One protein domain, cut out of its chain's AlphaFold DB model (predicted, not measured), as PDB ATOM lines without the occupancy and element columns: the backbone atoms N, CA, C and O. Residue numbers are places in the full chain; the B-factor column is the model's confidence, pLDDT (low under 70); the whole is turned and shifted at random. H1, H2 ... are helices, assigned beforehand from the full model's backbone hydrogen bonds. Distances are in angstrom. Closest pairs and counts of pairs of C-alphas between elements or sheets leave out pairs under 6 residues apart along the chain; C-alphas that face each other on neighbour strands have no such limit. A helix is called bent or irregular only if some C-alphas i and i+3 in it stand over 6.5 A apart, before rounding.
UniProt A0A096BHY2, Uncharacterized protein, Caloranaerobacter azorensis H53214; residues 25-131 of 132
ATOM      1  N   PRO A  25     -35.184 -17.128  26.853       84.12
ATOM      2  CA  PRO A  25     -33.983 -16.500  26.289       84.12
ATOM      3  C   PRO A  25     -32.805 -17.473  26.118       84.12
ATOM      4  O   PRO A  25     -32.005 -17.315  25.199       84.12
ATOM      5  N   ARG A  26     -32.718 -18.528  26.943       87.62
ATOM      6  CA  ARG A  26     -31.708 -19.588  26.798       87.62
ATOM      7  C   ARG A  26     -31.854 -20.348  25.475       87.62
ATOM      8  O   ARG A  26     -30.852 -20.612  24.814       87.62
ATOM      9  N   MET A  27     -33.085 -20.677  25.070       88.81
ATOM     10  CA  MET A  27     -33.348 -21.352  23.794       88.81
ATOM     11  C   MET A  27     -32.976 -20.446  22.614       88.81
ATOM     12  O   MET A  27     -32.321 -20.905  21.679       88.81
ATOM     13  N   ALA A  28     -33.298 -19.152  22.701       87.25
ATOM     14  CA  ALA A  28     -32.900 -18.156  21.704       87.25
ATOM     15  C   ALA A  28     -31.368 -18.015  21.595       87.25
ATOM     16  O   ALA A  28     -30.829 -17.957  20.489       87.25
ATOM     17  N   GLY A  29     -30.653 -18.033  22.725       87.50
ATOM     18  CA  GLY A  29     -29.188 -18.022  22.749       87.50
ATOM     19  C   GLY A  29     -28.582 -19.233  22.036       87.50
ATOM     20  O   GLY A  29     -27.720 -19.076  21.177       87.50
ATOM     21  N   MET A  30     -29.085 -20.440  22.310       88.25
ATOM     22  CA  MET A  30     -28.631 -21.657  21.620       88.25
ATOM     23  C   MET A  30     -28.929 -21.627  20.122       88.25
ATOM     24  O   MET A  30     -28.091 -22.011  19.313       88.25
ATOM     25  N   MET A  31     -30.102 -21.125  19.751       88.94
ATOM     26  CA  MET A  31     -30.491 -20.903  18.363       88.94
ATOM     27  C   MET A  31     -29.503 -19.976  17.637       88.94
ATOM     28  O   MET A  31     -29.044 -20.313  16.544       88.94
ATOM     29  N   HIS A  32     -29.101 -18.868  18.267       88.69
ATOM     30  CA  HIS A  32     -28.079 -17.972  17.725       88.69
ATOM     31  C   HIS A  32     -26.736 -18.690  17.521       88.69
ATOM     32  O   HIS A  32     -26.192 -18.662  16.414       88.69
ATOM     33  N   VAL A  33     -26.246 -19.397  18.546       89.06
ATOM     34  CA  VAL A  33     -24.978 -20.147  18.494       89.06
ATOM     35  C   VAL A  33     -24.988 -21.176  17.360       89.06
ATOM     36  O   VAL A  33     -24.043 -21.240  16.572       89.06
ATOM     37  N   ILE A  34     -26.072 -21.949  17.234       88.12
ATOM     38  CA  ILE A  34     -26.227 -22.957  16.178       88.12
ATOM     39  C   ILE A  34     -26.226 -22.287  14.804       88.12
ATOM     40  O   ILE A  34     -25.470 -22.712  13.941       88.12
ATOM     41  N   SER A  35     -26.999 -21.217  14.601       88.19
ATOM     42  CA  SER A  35     -27.061 -20.532  13.298       88.19
ATOM     43  C   SER A  35     -25.727 -19.919  12.859       88.19
ATOM     44  O   SER A  35     -25.460 -19.795  11.669       88.19
ATOM     45  N   LYS A  36     -24.881 -19.541  13.824       86.44
ATOM     46  CA  LYS A  36     -23.584 -18.902  13.588       86.44
ATOM     47  C   LYS A  36     -22.466 -19.910  13.329       86.44
ATOM     48  O   LYS A  36     -21.528 -19.607  12.594       86.44
ATOM     49  N   HIS A  37     -22.536 -21.081  13.960       85.81
ATOM     50  CA  HIS A  37     -21.453 -22.068  13.964       85.81
ATOM     51  C   HIS A  37     -21.795 -23.394  13.270       85.81
ATOM     52  O   HIS A  37     -20.909 -24.233  13.128       85.81
ATOM     53  N   SER A  38     -23.036 -23.584  12.822       80.31
ATOM     54  CA  SER A  38     -23.494 -24.769  12.096       80.31
ATOM     55  C   SER A  38     -24.093 -24.377  10.746       80.31
ATOM     56  O   SER A  38     -24.794 -23.378  10.632       80.31
ATOM     57  N   SER A  39     -23.845 -25.192   9.721       78.44
ATOM     58  CA  SER A  39     -24.430 -25.047   8.380       78.44
ATOM     59  C   SER A  39     -25.768 -25.785   8.217       78.44
ATOM     60  O   SER A  39     -26.320 -25.836   7.119       78.44
ATOM     61  N   ILE A  40     -26.288 -26.387   9.293       81.38
ATOM     62  CA  ILE A  40     -27.521 -27.184   9.283       81.38
ATOM     63  C   ILE A  40     -28.743 -26.260   9.335       81.38
ATOM     64  O   ILE A  40     -28.736 -25.235  10.017       81.38
ATOM     65  N   SER A  41     -29.821 -26.635   8.637       86.75
ATOM     66  CA  SER A  41     -31.062 -25.862   8.687       86.75
ATOM     67  C   SER A  41     -31.634 -25.835  10.110       86.75
ATOM     68  O   SER A  41     -31.818 -26.861  10.770       86.75
ATOM     69  N   MET A  42     -31.937 -24.629  10.579       86.06
ATOM     70  CA  MET A  42     -32.395 -24.384  11.945       86.06
ATOM     71  C   MET A  42     -33.703 -25.120  12.260       86.06
ATOM     72  O   MET A  42     -33.860 -25.683  13.341       86.06
ATOM     73  N   LEU A  43     -34.618 -25.168  11.286       87.62
ATOM     74  CA  LEU A  43     -35.884 -25.894  11.393       87.62
ATOM     75  C   LEU A  43     -35.668 -27.391  11.631       87.62
ATOM     76  O   LEU A  43     -36.337 -27.974  12.481       87.62
ATOM     77  N   TYR A  44     -34.720 -28.005  10.921       88.94
ATOM     78  CA  TYR A  44     -34.436 -29.428  11.078       88.94
ATOM     79  C   TYR A  44     -33.833 -29.733  12.453       88.94
ATOM     80  O   TYR A  44     -34.265 -30.668  13.129       88.94
ATOM     81  N   THR A  45     -32.895 -28.896  12.910       88.38
ATOM     82  CA  THR A  45     -32.310 -29.014  14.252       88.38
ATOM     83  C   THR A  45     -33.364 -28.882  15.351       88.38
ATOM     84  O   THR A  45     -33.340 -29.659  16.304       88.38
ATOM     85  N   ILE A  46     -34.313 -27.951  15.218       89.12
ATOM     86  CA  ILE A  46     -35.405 -27.784  16.188       89.12
ATOM     87  C   ILE A  46     -36.326 -29.001  16.181       89.12
ATOM     88  O   ILE A  46     -36.650 -29.509  17.250       89.12
ATOM     89  N   LEU A  47     -36.727 -29.494  15.007       90.75
ATOM     90  CA  LEU A  47     -37.658 -30.618  14.910       90.75
ATOM     91  C   LEU A  47     -37.088 -31.879  15.577       90.75
ATOM     92  O   LEU A  47     -37.768 -32.507  16.387       90.75
ATOM     93  N   LEU A  48     -35.819 -32.204  15.304       90.00
ATOM     94  CA  LEU A  48     -35.127 -33.306  15.980       90.00
ATOM     95  C   LEU A  48     -34.912 -33.024  17.472       90.00
ATOM     96  O   LEU A  48     -35.092 -33.912  18.306       90.00
ATOM     97  N   GLY A  49     -34.568 -31.783  17.818       88.94
ATOM     98  CA  GLY A  49     -34.400 -31.349  19.202       88.94
ATOM     99  C   GLY A  49     -35.672 -31.524  20.030       88.94
ATOM    100  O   GLY A  49     -35.593 -31.978  21.168       88.94
ATOM    101  N   ILE A  50     -36.848 -31.246  19.457       91.12
ATOM    102  CA  ILE A  50     -38.144 -31.396  20.131       91.12
ATOM    103  C   ILE A  50     -38.375 -32.852  20.541       91.12
ATOM    104  O   ILE A  50     -38.708 -33.103  21.701       91.12
ATOM    105  N   VAL A  51     -38.119 -33.804  19.636       93.38
ATOM    106  CA  VAL A  51     -38.281 -35.247  19.893       93.38
ATOM    107  C   VAL A  51     -37.469 -35.691  21.110       93.38
ATOM    108  O   VAL A  51     -37.961 -36.467  21.924       93.38
ATOM    109  N   VAL A  52     -36.255 -35.159  21.273       91.06
ATOM    110  CA  VAL A  52     -35.386 -35.458  22.423       91.06
ATOM    111  C   VAL A  52     -35.754 -34.627  23.660       91.06
ATOM    112  O   VAL A  52     -35.624 -35.097  24.789       91.06
ATOM    113  N   SER A  53     -36.246 -33.402  23.486       90.75
ATOM    114  CA  SER A  53     -36.585 -32.517  24.605       90.75
ATOM    115  C   SER A  53     -37.850 -32.938  25.357       90.75
ATOM    116  O   SER A  53     -37.903 -32.756  26.569       90.75
ATOM    117  N   ILE A  54     -38.839 -33.542  24.687       92.12
ATOM    118  CA  ILE A  54     -40.070 -34.034  25.329       92.12
ATOM    119  C   ILE A  54     -39.762 -35.045  26.450       92.12
ATOM    120  O   ILE A  54     -40.194 -34.812  27.582       92.12
ATOM    121  N   PRO A  55     -39.001 -36.135  26.217       92.62
ATOM    122  CA  PRO A  55     -38.654 -37.060  27.292       92.62
ATOM    123  C   PRO A  55     -37.773 -36.399  28.357       92.62
ATOM    124  O   PRO A  55     -37.953 -36.676  29.540       92.62
ATOM    125  N   LEU A  56     -36.881 -35.476  27.984       91.81
ATOM    126  CA  LEU A  56     -36.072 -34.724  28.951       91.81
ATOM    127  C   LEU A  56     -36.925 -33.847  29.880       91.81
ATOM    128  O   LEU A  56     -36.659 -33.790  31.080       91.81
ATOM    129  N   LEU A  57     -37.967 -33.202  29.353       91.06
ATOM    130  CA  LEU A  57     -38.926 -32.434  30.149       91.06
ATOM    131  C   LEU A  57     -39.699 -33.343  31.109       91.06
ATOM    132  O   LEU A  57     -39.879 -32.983  32.270       91.06
ATOM    133  N   MET A  58     -40.091 -34.543  30.671       91.69
ATOM    134  CA  MET A  58     -40.728 -35.526  31.556       91.69
ATOM    135  C   MET A  58     -39.795 -35.961  32.691       91.69
ATOM    136  O   MET A  58     -40.228 -36.041  33.841       91.69
ATOM    137  N   VAL A  59     -38.506 -36.171  32.401       93.56
ATOM    138  CA  VAL A  59     -37.489 -36.448  33.432       93.56
ATOM    139  C   VAL A  59     -37.353 -35.266  34.389       93.56
ATOM    140  O   VAL A  59     -37.336 -35.473  35.597       93.56
ATOM    141  N   MET A  60     -37.318 -34.029  33.890       89.12
ATOM    142  CA  MET A  60     -37.235 -32.828  34.729       89.12
ATOM    143  C   MET A  60     -38.415 -32.729  35.709       89.12
ATOM    144  O   MET A  60     -38.210 -32.449  36.891       89.12
ATOM    145  N   VAL A  61     -39.639 -32.997  35.238       90.00
ATOM    146  CA  VAL A  61     -40.848 -33.018  36.079       90.00
ATOM    147  C   VAL A  61     -40.794 -34.160  37.095       90.00
ATOM    148  O   VAL A  61     -41.124 -33.961  38.261       90.00
ATOM    149  N   TYR A  62     -40.322 -35.340  36.691       92.44
ATOM    150  CA  TYR A  62     -40.130 -36.466  37.605       92.44
ATOM    151  C   TYR A  62     -39.096 -36.157  38.701       92.44
ATOM    152  O   TYR A  62     -39.316 -36.450  39.877       92.44
ATOM    153  N   VAL A  63     -37.980 -35.519  38.336       90.44
ATOM    154  CA  VAL A  63     -36.965 -35.057  39.291       90.44
ATOM    155  C   VAL A  63     -37.552 -34.000  40.224       90.44
ATOM    156  O   VAL A  63     -37.267 -34.039  41.417       90.44
ATOM    157  N   PHE A  64     -38.404 -33.102  39.724       87.75
ATOM    158  CA  PHE A  64     -39.084 -32.109  40.557       87.75
ATOM    159  C   PHE A  64     -39.986 -32.757  41.608       87.75
ATOM    160  O   PHE A  64     -39.932 -32.378  42.776       87.75
ATOM    161  N   ASP A  65     -40.758 -33.772  41.220       88.25
ATOM    162  CA  ASP A  65     -41.629 -34.515  42.137       88.25
ATOM    163  C   ASP A  65     -40.837 -35.224  43.252       88.25
ATOM    164  O   ASP A  65     -41.282 -35.290  44.397       88.25
ATOM    165  N   LYS A  66     -39.631 -35.726  42.946       89.75
ATOM    166  CA  LYS A  66     -38.815 -36.507  43.893       89.75
ATOM    167  C   LYS A  66     -37.822 -35.698  44.719       89.75
ATOM    168  O   LYS A  66     -37.625 -35.998  45.892       89.75
ATOM    169  N   ALA A  67     -37.158 -34.729  44.105       84.19
ATOM    170  CA  ALA A  67     -36.022 -34.004  44.673       84.19
ATOM    171  C   ALA A  67     -36.298 -32.498  44.842       84.19
ATOM    172  O   ALA A  67     -35.423 -31.747  45.284       84.19
ATOM    173  N   GLY A  68     -37.515 -32.057  44.507       85.19
ATOM    174  CA  GLY A  68     -37.953 -30.675  44.639       85.19
ATOM    175  C   GLY A  68     -37.159 -29.700  43.770       85.19
ATOM    176  O   GLY A  68     -36.425 -30.069  42.852       85.19
ATOM    177  N   VAL A  69     -37.283 -28.416  44.104       79.75
ATOM    178  CA  VAL A  69     -36.701 -27.305  43.335       79.75
ATOM    179  C   VAL A  69     -35.179 -27.431  43.195       79.75
ATOM    180  O   VAL A  69     -34.639 -27.216  42.111       79.75
ATOM    181  N   TRP A  70     -34.478 -27.802  44.270       80.50
ATOM    182  CA  TRP A  70     -33.014 -27.894  44.273       80.50
ATOM    183  C   TRP A  70     -32.493 -29.058  43.426       80.50
ATOM    184  O   TRP A  70     -31.478 -28.898  42.748       80.50
ATOM    185  N   GLY A  71     -33.194 -30.198  43.420       85.62
ATOM    186  CA  GLY A  71     -32.851 -31.337  42.569       85.62
ATOM    187  C   GLY A  71     -33.120 -31.073  41.090       85.62
ATOM    188  O   GLY A  71     -32.311 -31.424  40.234       85.62
ATOM    189  N   THR A  72     -34.216 -30.388  40.769       85.75
ATOM    190  CA  THR A  72     -34.474 -29.963  39.387       85.75
ATOM    191  C   THR A  72     -33.441 -28.952  38.918       85.75
ATOM    192  O   THR A  72     -32.939 -29.068  37.804       85.75
ATOM    193  N   LEU A  73     -33.067 -27.995  39.770       83.69
ATOM    194  CA  LEU A  73     -32.054 -27.003  39.431       83.69
ATOM    195  C   LEU A  73     -30.695 -27.652  39.145       83.69
ATOM    196  O   LEU A  73     -30.060 -27.309  38.150       83.69
ATOM    197  N   SER A  74     -30.253 -28.603  39.972       85.88
ATOM    198  CA  SER A  74     -28.993 -29.316  39.729       85.88
ATOM    199  C   SER A  74     -29.044 -30.155  38.449       85.88
ATOM    200  O   SER A  74     -28.075 -30.148  37.688       85.88
ATOM    201  N   PHE A  75     -30.178 -30.801  38.158       89.38
ATOM    202  CA  PHE A  75     -30.396 -31.507  36.895       89.38
ATOM    203  C   PHE A  75     -30.310 -30.566  35.685       89.38
ATOM    204  O   PHE A  75     -29.576 -30.856  34.743       89.38
ATOM    205  N   CYS A  76     -30.981 -29.410  35.731       87.19
ATOM    206  CA  CYS A  76     -30.919 -28.406  34.666       87.19
ATOM    207  C   CYS A  76     -29.485 -27.907  34.438       87.19
ATOM    208  O   CYS A  76     -29.021 -27.850  33.300       87.19
ATOM    209  N   ILE A  77     -28.752 -27.612  35.514       88.12
ATOM    210  CA  ILE A  77     -27.342 -27.210  35.428       88.12
ATOM    211  C   ILE A  77     -26.528 -28.294  34.721       88.12
ATOM    212  O   ILE A  77     -25.795 -28.002  33.778       88.12
ATOM    213  N   LEU A  78     -26.690 -29.554  35.121       91.50
ATOM    214  CA  LEU A  78     -25.974 -30.676  34.523       91.50
ATOM    215  C   LEU A  78     -26.291 -30.828  33.027       91.50
ATOM    216  O   LEU A  78     -25.371 -30.986  32.222       91.50
ATOM    217  N   THR A  79     -27.560 -30.706  32.627       90.62
ATOM    218  CA  THR A  79     -27.943 -30.734  31.206       90.62
ATOM    219  C   THR A  79     -27.354 -29.570  30.408       90.62
ATOM    220  O   THR A  79     -26.993 -29.744  29.244       90.62
ATOM    221  N   ASP A  80     -27.184 -28.401  31.026       89.62
ATOM    222  CA  ASP A  80     -26.579 -27.228  30.391       89.62
ATOM    223  C   ASP A  80     -25.079 -27.420  30.157       89.62
ATOM    224  O   ASP A  80     -24.577 -27.113  29.074       89.62
ATOM    225  N   PHE A  81     -24.375 -28.006  31.129       90.00
ATOM    226  CA  PHE A  81     -22.970 -28.390  30.980       90.00
ATOM    227  C   PHE A  81     -22.772 -29.443  29.887       90.00
ATOM    228  O   PHE A  81     -21.865 -29.309  29.063       90.00
ATOM    229  N   ILE A  82     -23.638 -30.461  29.841       92.44
ATOM    230  CA  ILE A  82     -23.620 -31.468  28.771       92.44
ATOM    231  C   ILE A  82     -23.839 -30.791  27.416       92.44
ATOM    232  O   ILE A  82     -23.103 -31.060  26.470       92.44
ATOM    233  N   SER A  83     -24.799 -29.869  27.325       90.06
ATOM    234  CA  SER A  83     -25.052 -29.105  26.103       90.06
ATOM    235  C   SER A  83     -23.820 -28.308  25.665       90.06
ATOM    236  O   SER A  83     -23.413 -28.415  24.511       90.06
ATOM    237  N   ALA A  84     -23.159 -27.587  26.577       89.88
ATOM    238  CA  ALA A  84     -21.927 -26.855  26.271       89.88
ATOM    239  C   ALA A  84     -20.810 -27.783  25.764       89.88
ATOM    240  O   ALA A  84     -20.095 -27.448  24.815       89.88
ATOM    241  N   LEU A  85     -20.684 -28.972  26.358       91.38
ATOM    242  CA  LEU A  85     -19.687 -29.967  25.969       91.38
ATOM    243  C   LEU A  85     -19.981 -30.576  24.590       91.38
ATOM    244  O   LEU A  85     -19.057 -30.763  23.799       91.38
ATOM    245  N   ILE A  86     -21.251 -30.816  24.261       91.62
ATOM    246  CA  ILE A  86     -21.662 -31.254  22.920       91.62
ATOM    247  C   ILE A  86     -21.399 -30.138  21.901       91.62
ATOM    248  O   ILE A  86     -20.811 -30.391  20.853       91.62
ATOM    249  N   MET A  87     -21.747 -28.887  22.210       88.62
ATOM    250  CA  MET A  87     -21.557 -27.755  21.289       88.62
ATOM    251  C   MET A  87     -20.081 -27.437  21.043       88.62
ATOM    252  O   MET A  87     -19.718 -27.029  19.939       88.62
ATOM    253  N   LYS A  88     -19.209 -27.724  22.016       89.44
ATOM    254  CA  LYS A  88     -17.753 -27.684  21.837       89.44
ATOM    255  C   LYS A  88     -17.280 -28.578  20.683       89.44
ATOM    256  O   LYS A  88     -16.305 -28.219  20.028       89.44
ATOM    257  N   SER A  89     -17.949 -29.710  20.430       87.44
ATOM    258  CA  SER A  89     -17.590 -30.620  19.328       87.44
ATOM    259  C   SER A  89     -17.905 -30.041  17.944       87.44
ATOM    260  O   SER A  89     -17.206 -30.353  16.987       87.44
ATOM    261  N   VAL A  90     -18.901 -29.152  17.849       86.25
ATOM    262  CA  VAL A  90     -19.220 -28.410  16.618       86.25
ATOM    263  C   VAL A  90     -18.221 -27.271  16.419       86.25
ATOM    264  O   VAL A  90     -17.666 -27.090  15.340       86.25
ATOM    265  N   SER A  91     -17.970 -26.491  17.473       88.25
ATOM    266  CA  SER A  91     -16.957 -25.439  17.468       88.25
ATOM    267  C   SER A  91     -16.544 -25.085  18.890       88.25
ATOM    268  O   SER A  91     -17.385 -24.925  19.776       88.25
ATOM    269  N   ILE A  92     -15.248 -24.842  19.106       88.94
ATOM    270  CA  ILE A  92     -14.743 -24.370  20.402       88.94
ATOM    271  C   ILE A  92     -15.396 -23.042  20.824       88.94
ATOM    272  O   ILE A  92     -15.673 -22.844  22.003       88.94
ATOM    273  N   ARG A  93     -15.703 -22.160  19.859       88.62
ATOM    274  CA  ARG A  93     -16.382 -20.879  20.115       88.62
ATOM    275  C   ARG A  93     -17.837 -21.091  20.523       88.62
ATOM    276  O   ARG A  93     -18.264 -20.496  21.504       88.62
ATOM    277  N   ALA A  94     -18.546 -21.995  19.842       87.56
ATOM    278  CA  ALA A  94     -19.916 -22.361  20.194       87.56
ATOM    279  C   ALA A  94     -19.999 -22.920  21.620       87.56
ATOM    280  O   ALA A  94     -20.848 -22.497  22.396       87.56
ATOM    281  N   GLY A  95     -19.069 -23.803  21.998       87.44
ATOM    282  CA  GLY A  95     -18.998 -24.329  23.363       87.44
ATOM    283  C   GLY A  95     -18.802 -23.237  24.422       87.44
ATOM    284  O   GLY A  95     -19.463 -23.270  25.457       87.44
ATOM    285  N   ILE A  96     -17.941 -22.247  24.157       91.88
ATOM    286  CA  ILE A  96     -17.713 -21.116  25.073       91.88
ATOM    287  C   ILE A  96     -18.956 -20.222  25.164       91.88
ATOM    288  O   ILE A  96     -19.367 -19.881  26.271       91.88
ATOM    289  N   GLU A  97     -19.584 -19.872  24.038       88.81
ATOM    290  CA  GLU A  97     -20.817 -19.069  24.031       88.81
ATOM    291  C   GLU A  97     -21.941 -19.782  24.807       88.81
ATOM    292  O   GLU A  97     -22.572 -19.182  25.681       88.81
ATOM    293  N   THR A  98     -22.131 -21.089  24.584       90.12
ATOM    294  CA  THR A  98     -23.092 -21.909  25.339       90.12
ATOM    295  C   THR A  98     -22.762 -21.968  26.832       90.12
ATOM    296  O   THR A  98     -23.663 -21.880  27.668       90.12
ATOM    297  N   PHE A  99     -21.483 -22.081  27.191       90.75
ATOM    298  CA  PHE A  99     -21.051 -22.099  28.587       90.75
ATOM    299  C   PHE A  99     -21.342 -20.774  29.304       90.75
ATOM    300  O   PHE A  99     -21.843 -20.772  30.430       90.75
ATOM    301  N   VAL A 100     -21.099 -19.642  28.638       90.88
ATOM    302  CA  VAL A 100     -21.429 -18.314  29.170       90.88
ATOM    303  C   VAL A 100     -22.939 -18.185  29.399       90.88
ATOM    304  O   VAL A 100     -23.352 -17.762  30.480       90.88
ATOM    305  N   ILE A 101     -23.769 -18.617  28.440       88.69
ATOM    306  CA  ILE A 101     -25.236 -18.629  28.589       88.69
ATOM    307  C   ILE A 101     -25.656 -19.445  29.822       88.69
ATOM    308  O   ILE A 101     -26.479 -18.975  30.611       88.69
ATOM    309  N   ALA A 102     -25.074 -20.630  30.026       88.88
ATOM    310  CA  ALA A 102     -25.370 -21.474  31.182       88.88
ATOM    311  C   ALA A 102     -25.067 -20.758  32.513       88.88
ATOM    312  O   ALA A 102     -25.903 -20.761  33.418       88.88
ATOM    313  N   ILE A 103     -23.921 -20.075  32.624       90.50
ATOM    314  CA  ILE A 103     -23.567 -19.295  33.824       90.50
ATOM    315  C   ILE A 103     -24.603 -18.199  34.098       90.50
ATOM    316  O   ILE A 103     -25.074 -18.073  35.232       90.50
ATOM    317  N   PHE A 104     -24.991 -17.430  33.076       89.00
ATOM    318  CA  PHE A 104     -25.984 -16.362  33.230       89.00
ATOM    319  C   PHE A 104     -27.326 -16.886  33.742       89.00
ATOM    320  O   PHE A 104     -27.932 -16.266  34.616       89.00
ATOM    321  N   VAL A 105     -27.773 -18.041  33.248       84.44
ATOM    322  CA  VAL A 105     -29.021 -18.671  33.700       84.44
ATOM    323  C   VAL A 105     -28.919 -19.096  35.164       84.44
ATOM    324  O   VAL A 105     -29.818 -18.793  35.948       84.44
ATOM    325  N   VAL A 106     -27.813 -19.726  35.572       85.25
ATOM    326  CA  VAL A 106     -27.603 -20.140  36.971       85.25
ATOM    327  C   VAL A 106     -27.603 -18.946  37.918       85.25
ATOM    328  O   VAL A 106     -28.245 -18.989  38.972       85.25
ATOM    329  N   ILE A 107     -26.910 -17.872  37.538       87.94
ATOM    330  CA  ILE A 107     -26.899 -16.629  38.311       87.94
ATOM    331  C   ILE A 107     -28.312 -16.051  38.376       87.94
ATOM    332  O   ILE A 107     -28.773 -15.740  39.470       87.94
ATOM    333  N   GLY A 108     -29.026 -15.963  37.251       84.44
ATOM    334  CA  GLY A 108     -30.386 -15.428  37.194       84.44
ATOM    335  C   GLY A 108     -31.362 -16.180  38.100       84.44
ATOM    336  O   GLY A 108     -32.082 -15.552  38.879       84.44
ATOM    337  N   VAL A 109     -31.343 -17.517  38.076       80.81
ATOM    338  CA  VAL A 109     -32.213 -18.349  38.931       80.81
ATOM    339  C   VAL A 109     -31.883 -18.159  40.409       80.81
ATOM    340  O   VAL A 109     -32.797 -18.044  41.223       80.81
ATOM    341  N   LYS A 110     -30.596 -18.069  40.769       82.31
ATOM    342  CA  LYS A 110     -30.207 -17.761  42.149       82.31
ATOM    343  C   LYS A 110     -30.589 -16.345  42.556       82.31
ATOM    344  O   LYS A 110     -30.998 -16.165  43.692       82.31
ATOM    345  N   LEU A 111     -30.463 -15.362  41.667       85.25
ATOM    346  CA  LEU A 111     -30.656 -13.944  41.973       85.25
ATOM    347  C   LEU A 111     -32.139 -13.552  42.060       85.25
ATOM    348  O   LEU A 111     -32.499 -12.700  42.869       85.25
ATOM    349  N   THR A 112     -32.998 -14.212  41.279       81.94
ATOM    350  CA  THR A 112     -34.453 -13.978  41.243       81.94
ATOM    351  C   THR A 112     -35.099 -13.960  42.635       81.94
ATOM    352  O   THR A 112     -35.712 -12.950  42.961       81.94
ATOM    353  N   PRO A 113     -34.955 -14.981  43.505       77.62
ATOM    354  CA  PRO A 113     -35.570 -14.950  44.833       77.62
ATOM    355  C   PRO A 113     -35.041 -13.814  45.725       77.62
ATOM    356  O   PRO A 113     -35.813 -13.269  46.510       77.62
ATOM    357  N   TYR A 114     -33.769 -13.412  45.594       80.44
ATOM    358  CA  TYR A 114     -33.207 -12.290  46.363       80.44
ATOM    359  C   TYR A 114     -33.715 -10.929  45.882       80.44
ATOM    360  O   TYR A 114     -33.933 -10.031  46.692       80.44
ATOM    361  N   ILE A 115     -33.883 -10.752  44.571       84.81
ATOM    362  CA  ILE A 115     -34.415  -9.506  44.012       84.81
ATOM    363  C   ILE A 115     -35.912  -9.420  44.290       84.81
ATOM    364  O   ILE A 115     -36.378  -8.400  44.789       84.81
ATOM    365  N   SER A 116     -36.657 -10.495  44.026       79.44
ATOM    366  CA  SER A 116     -38.092 -10.545  44.285       79.44
ATOM    367  C   SER A 116     -38.395 -10.311  45.760       79.44
ATOM    368  O   SER A 116     -39.316  -9.562  46.057       79.44
ATOM    369  N   SER A 117     -37.605 -10.857  46.693       75.75
ATOM    370  CA  SER A 117     -37.814 -10.573  48.117       75.75
ATOM    371  C   SER A 117     -37.617  -9.094  48.447       75.75
ATOM    372  O   SER A 117     -38.428  -8.548  49.186       75.75
ATOM    373  N   LYS A 118     -36.626  -8.413  47.854       74.44
ATOM    374  CA  LYS A 118     -36.405  -6.970  48.059       74.44
ATOM    375  C   LYS A 118     -37.456  -6.082  47.391       74.44
ATOM    376  O   LYS A 118     -37.901  -5.119  48.004       74.44
ATOM    377  N   ILE A 119     -37.865  -6.396  46.162       74.88
ATOM    378  CA  ILE A 119     -38.886  -5.623  45.434       74.88
ATOM    379  C   ILE A 119     -40.257  -5.810  46.088       74.88
ATOM    380  O   ILE A 119     -40.973  -4.837  46.300       74.88
ATOM    381  N   ILE A 120     -40.606  -7.042  46.467       58.91
ATOM    382  CA  ILE A 120     -41.880  -7.326  47.133       58.91
ATOM    383  C   ILE A 120     -41.895  -6.726  48.547       58.91
ATOM    384  O   ILE A 120     -42.927  -6.192  48.936       58.91
ATOM    385  N   PHE A 121     -40.776  -6.716  49.294       50.22
ATOM    386  CA  PHE A 121     -40.690  -5.965  50.561       50.22
ATOM    387  C   PHE A 121     -40.981  -4.470  50.362       50.22
ATOM    388  O   PHE A 121     -41.759  -3.900  51.121       50.22
ATOM    389  N   ASN A 122     -40.434  -3.866  49.304       44.62
ATOM    390  CA  ASN A 122     -40.668  -2.460  48.968       44.62
ATOM    391  C   ASN A 122     -42.135  -2.184  48.562       44.62
ATOM    392  O   ASN A 122     -42.670  -1.113  48.833       44.62
ATOM    393  N   GLU A 123     -42.817  -3.161  47.955       52.09
ATOM    394  CA  GLU A 123     -44.245  -3.076  47.608       52.09
ATOM    395  C   GLU A 123     -45.171  -3.261  48.836       52.09
ATOM    396  O   GLU A 123     -46.251  -2.669  48.898       52.09
ATOM    397  N   GLN A 124     -44.767  -4.062  49.835       43.78
ATOM    398  CA  GLN A 124     -45.516  -4.243  51.091       43.78
ATOM    399  C   GLN A 124     -45.402  -3.027  52.023       43.78
ATOM    400  O   GLN A 124     -46.401  -2.644  52.634       43.78
ATOM    401  N   GLU A 125     -44.229  -2.388  52.092       45.19
ATOM    402  CA  GLU A 125     -44.019  -1.168  52.887       45.19
ATOM    403  C   GLU A 125     -44.893  -0.015  52.363       45.19
ATOM    404  O   GLU A 125     -45.646   0.607  53.115       45.19
ATOM    405  N   LYS A 126     -44.934   0.163  51.035       42.53
ATOM    406  CA  LYS A 126     -45.774   1.175  50.377       42.53
ATOM    407  C   LYS A 126     -47.278   0.935  50.577       42.53
ATOM    408  O   LYS A 126     -48.053   1.885  50.653       42.53
ATOM    409  N   LYS A 127     -47.715  -0.327  50.688       38.97
ATOM    410  CA  LYS A 127     -49.117  -0.667  50.993       38.97
ATOM    411  C   LYS A 127     -49.502  -0.414  52.455       38.97
ATOM    412  O   LYS A 127     -50.679  -0.176  52.710       38.97
ATOM    413  N   GLN A 128     -48.556  -0.472  53.395       40.62
ATOM    414  CA  GLN A 128     -48.802  -0.140  54.804       40.62
ATOM    415  C   GLN A 128     -48.809   1.370  55.066       40.62
ATOM    416  O   GLN A 128     -49.559   1.818  55.928       40.62
ATOM    417  N   GLU A 129     -48.029   2.150  54.319       37.31
ATOM    418  CA  GLU A 129     -47.978   3.610  54.468       37.31
ATOM    419  C   GLU A 129     -49.213   4.313  53.874       37.31
ATOM    420  O   GLU A 129     -49.704   5.274  54.445       37.31
ATOM    421  N   ILE A 130     -49.784   3.788  52.782       48.78
ATOM    422  CA  ILE A 130     -51.027   4.314  52.175       48.78
ATOM    423  C   ILE A 130     -52.285   3.902  52.978       48.78
ATOM    424  O   ILE A 130     -53.369   4.440  52.767       48.78
ATOM    425  N   ALA A 131     -52.158   2.936  53.895       44.59
ATOM    426  CA  ALA A 131     -53.242   2.449  54.754       44.59
ATOM    427  C   ALA A 131     -53.217   3.034  56.185       44.59
ATOM    428  O   ALA A 131     -53.955   2.551  57.047       44.59
TER     429      ALA A 131
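This is residues 25 to 131 of the 132 residues of an uncharacterized protein of Caloranaerobacter azorensis H53214 (UniProt A0A096BHY2). The longest helix, H2, folds back on itself as two arms, and its second arm, H2b, lies side by side with H3a, the two running opposite ways; H1 packs on H3a, while H2a meets H1 and H2b only near its ends and closes a loose frame of four rods. From this body residues 111 to 131 stick out as a long arm, most of it H3b. The printed part has 107 residues with three named helices, H1, H2 and H3 in chain order, and no named strand: its class is all helix. The whole is loose, with a radius of gyration of the C-alphas of 18.2 A, and elongated, spanning 61 by 32 by 22 A.

Begin with H2, residues 42 to 90. By its hydrogen bonds it was assigned as one helix, but it is bent: C-alphas 66 and 69 are 9.5 A apart. Find C-alpha 42 at (-32.395, -24.384, 11.945); from there H2a, residues 42 to 66, runs 34.8 A, with a kink of 41 degrees near residue 52. H2b, residues 69 to 90, returns over 31.9 A. H3, residues 92 to 129, was likewise assigned as one helix and is bent, with C-alphas 110 and 113 6.6 A apart. H3a, residues 92 to 110, measures 27.5 A, and H3b, residues 113 to 129, measures 24.3 A and ends at C-alpha 129, (-47.978, 3.610, 54.468). H1, residues 25 to 37, starts at (-33.983, -16.500, 26.289) and is 18.4 A long.

Look first at Phe 64 and Thr 72, the closest C-alphas of H2a and H2b, 5.2 A apart; the arms touch here, through residues 60 to 64 and 71 to 76 alone, at a shallow tilt of 27 degrees, opposite ways. H2b and H3a form a helical hairpin at a shallow tilt of 13 degrees, their closest C-alphas, Lys 88 and Gly 95, 3.9 A apart. H1 touches H3a at a shallow tilt of 6 degrees, opposite ways; the closest C-alphas are Val 33 and Ala 94, 5.8 A. H1 and H2a, also a helical hairpin, only just touch, with 3 pairs of C-alphas within 8 A; Ser 35 and Met 42 are closest at 6.7 A. H2a and H3a are apart. Every O i to N i+4 pair is within hydrogen-bond range in H1, H3a and H3b, against 19 of 21 in H2a and 16 of 18 in H2b.

The C-alphas farthest apart are those of Ser 39 and Ala 131, at 61.1 A. The printed part has no cut, and both links are tight. Residues 47 to 55 of H2a also stand free. Mean pLDDT of the printed part is 82.7; look for values under 70 at residues 120 to 131.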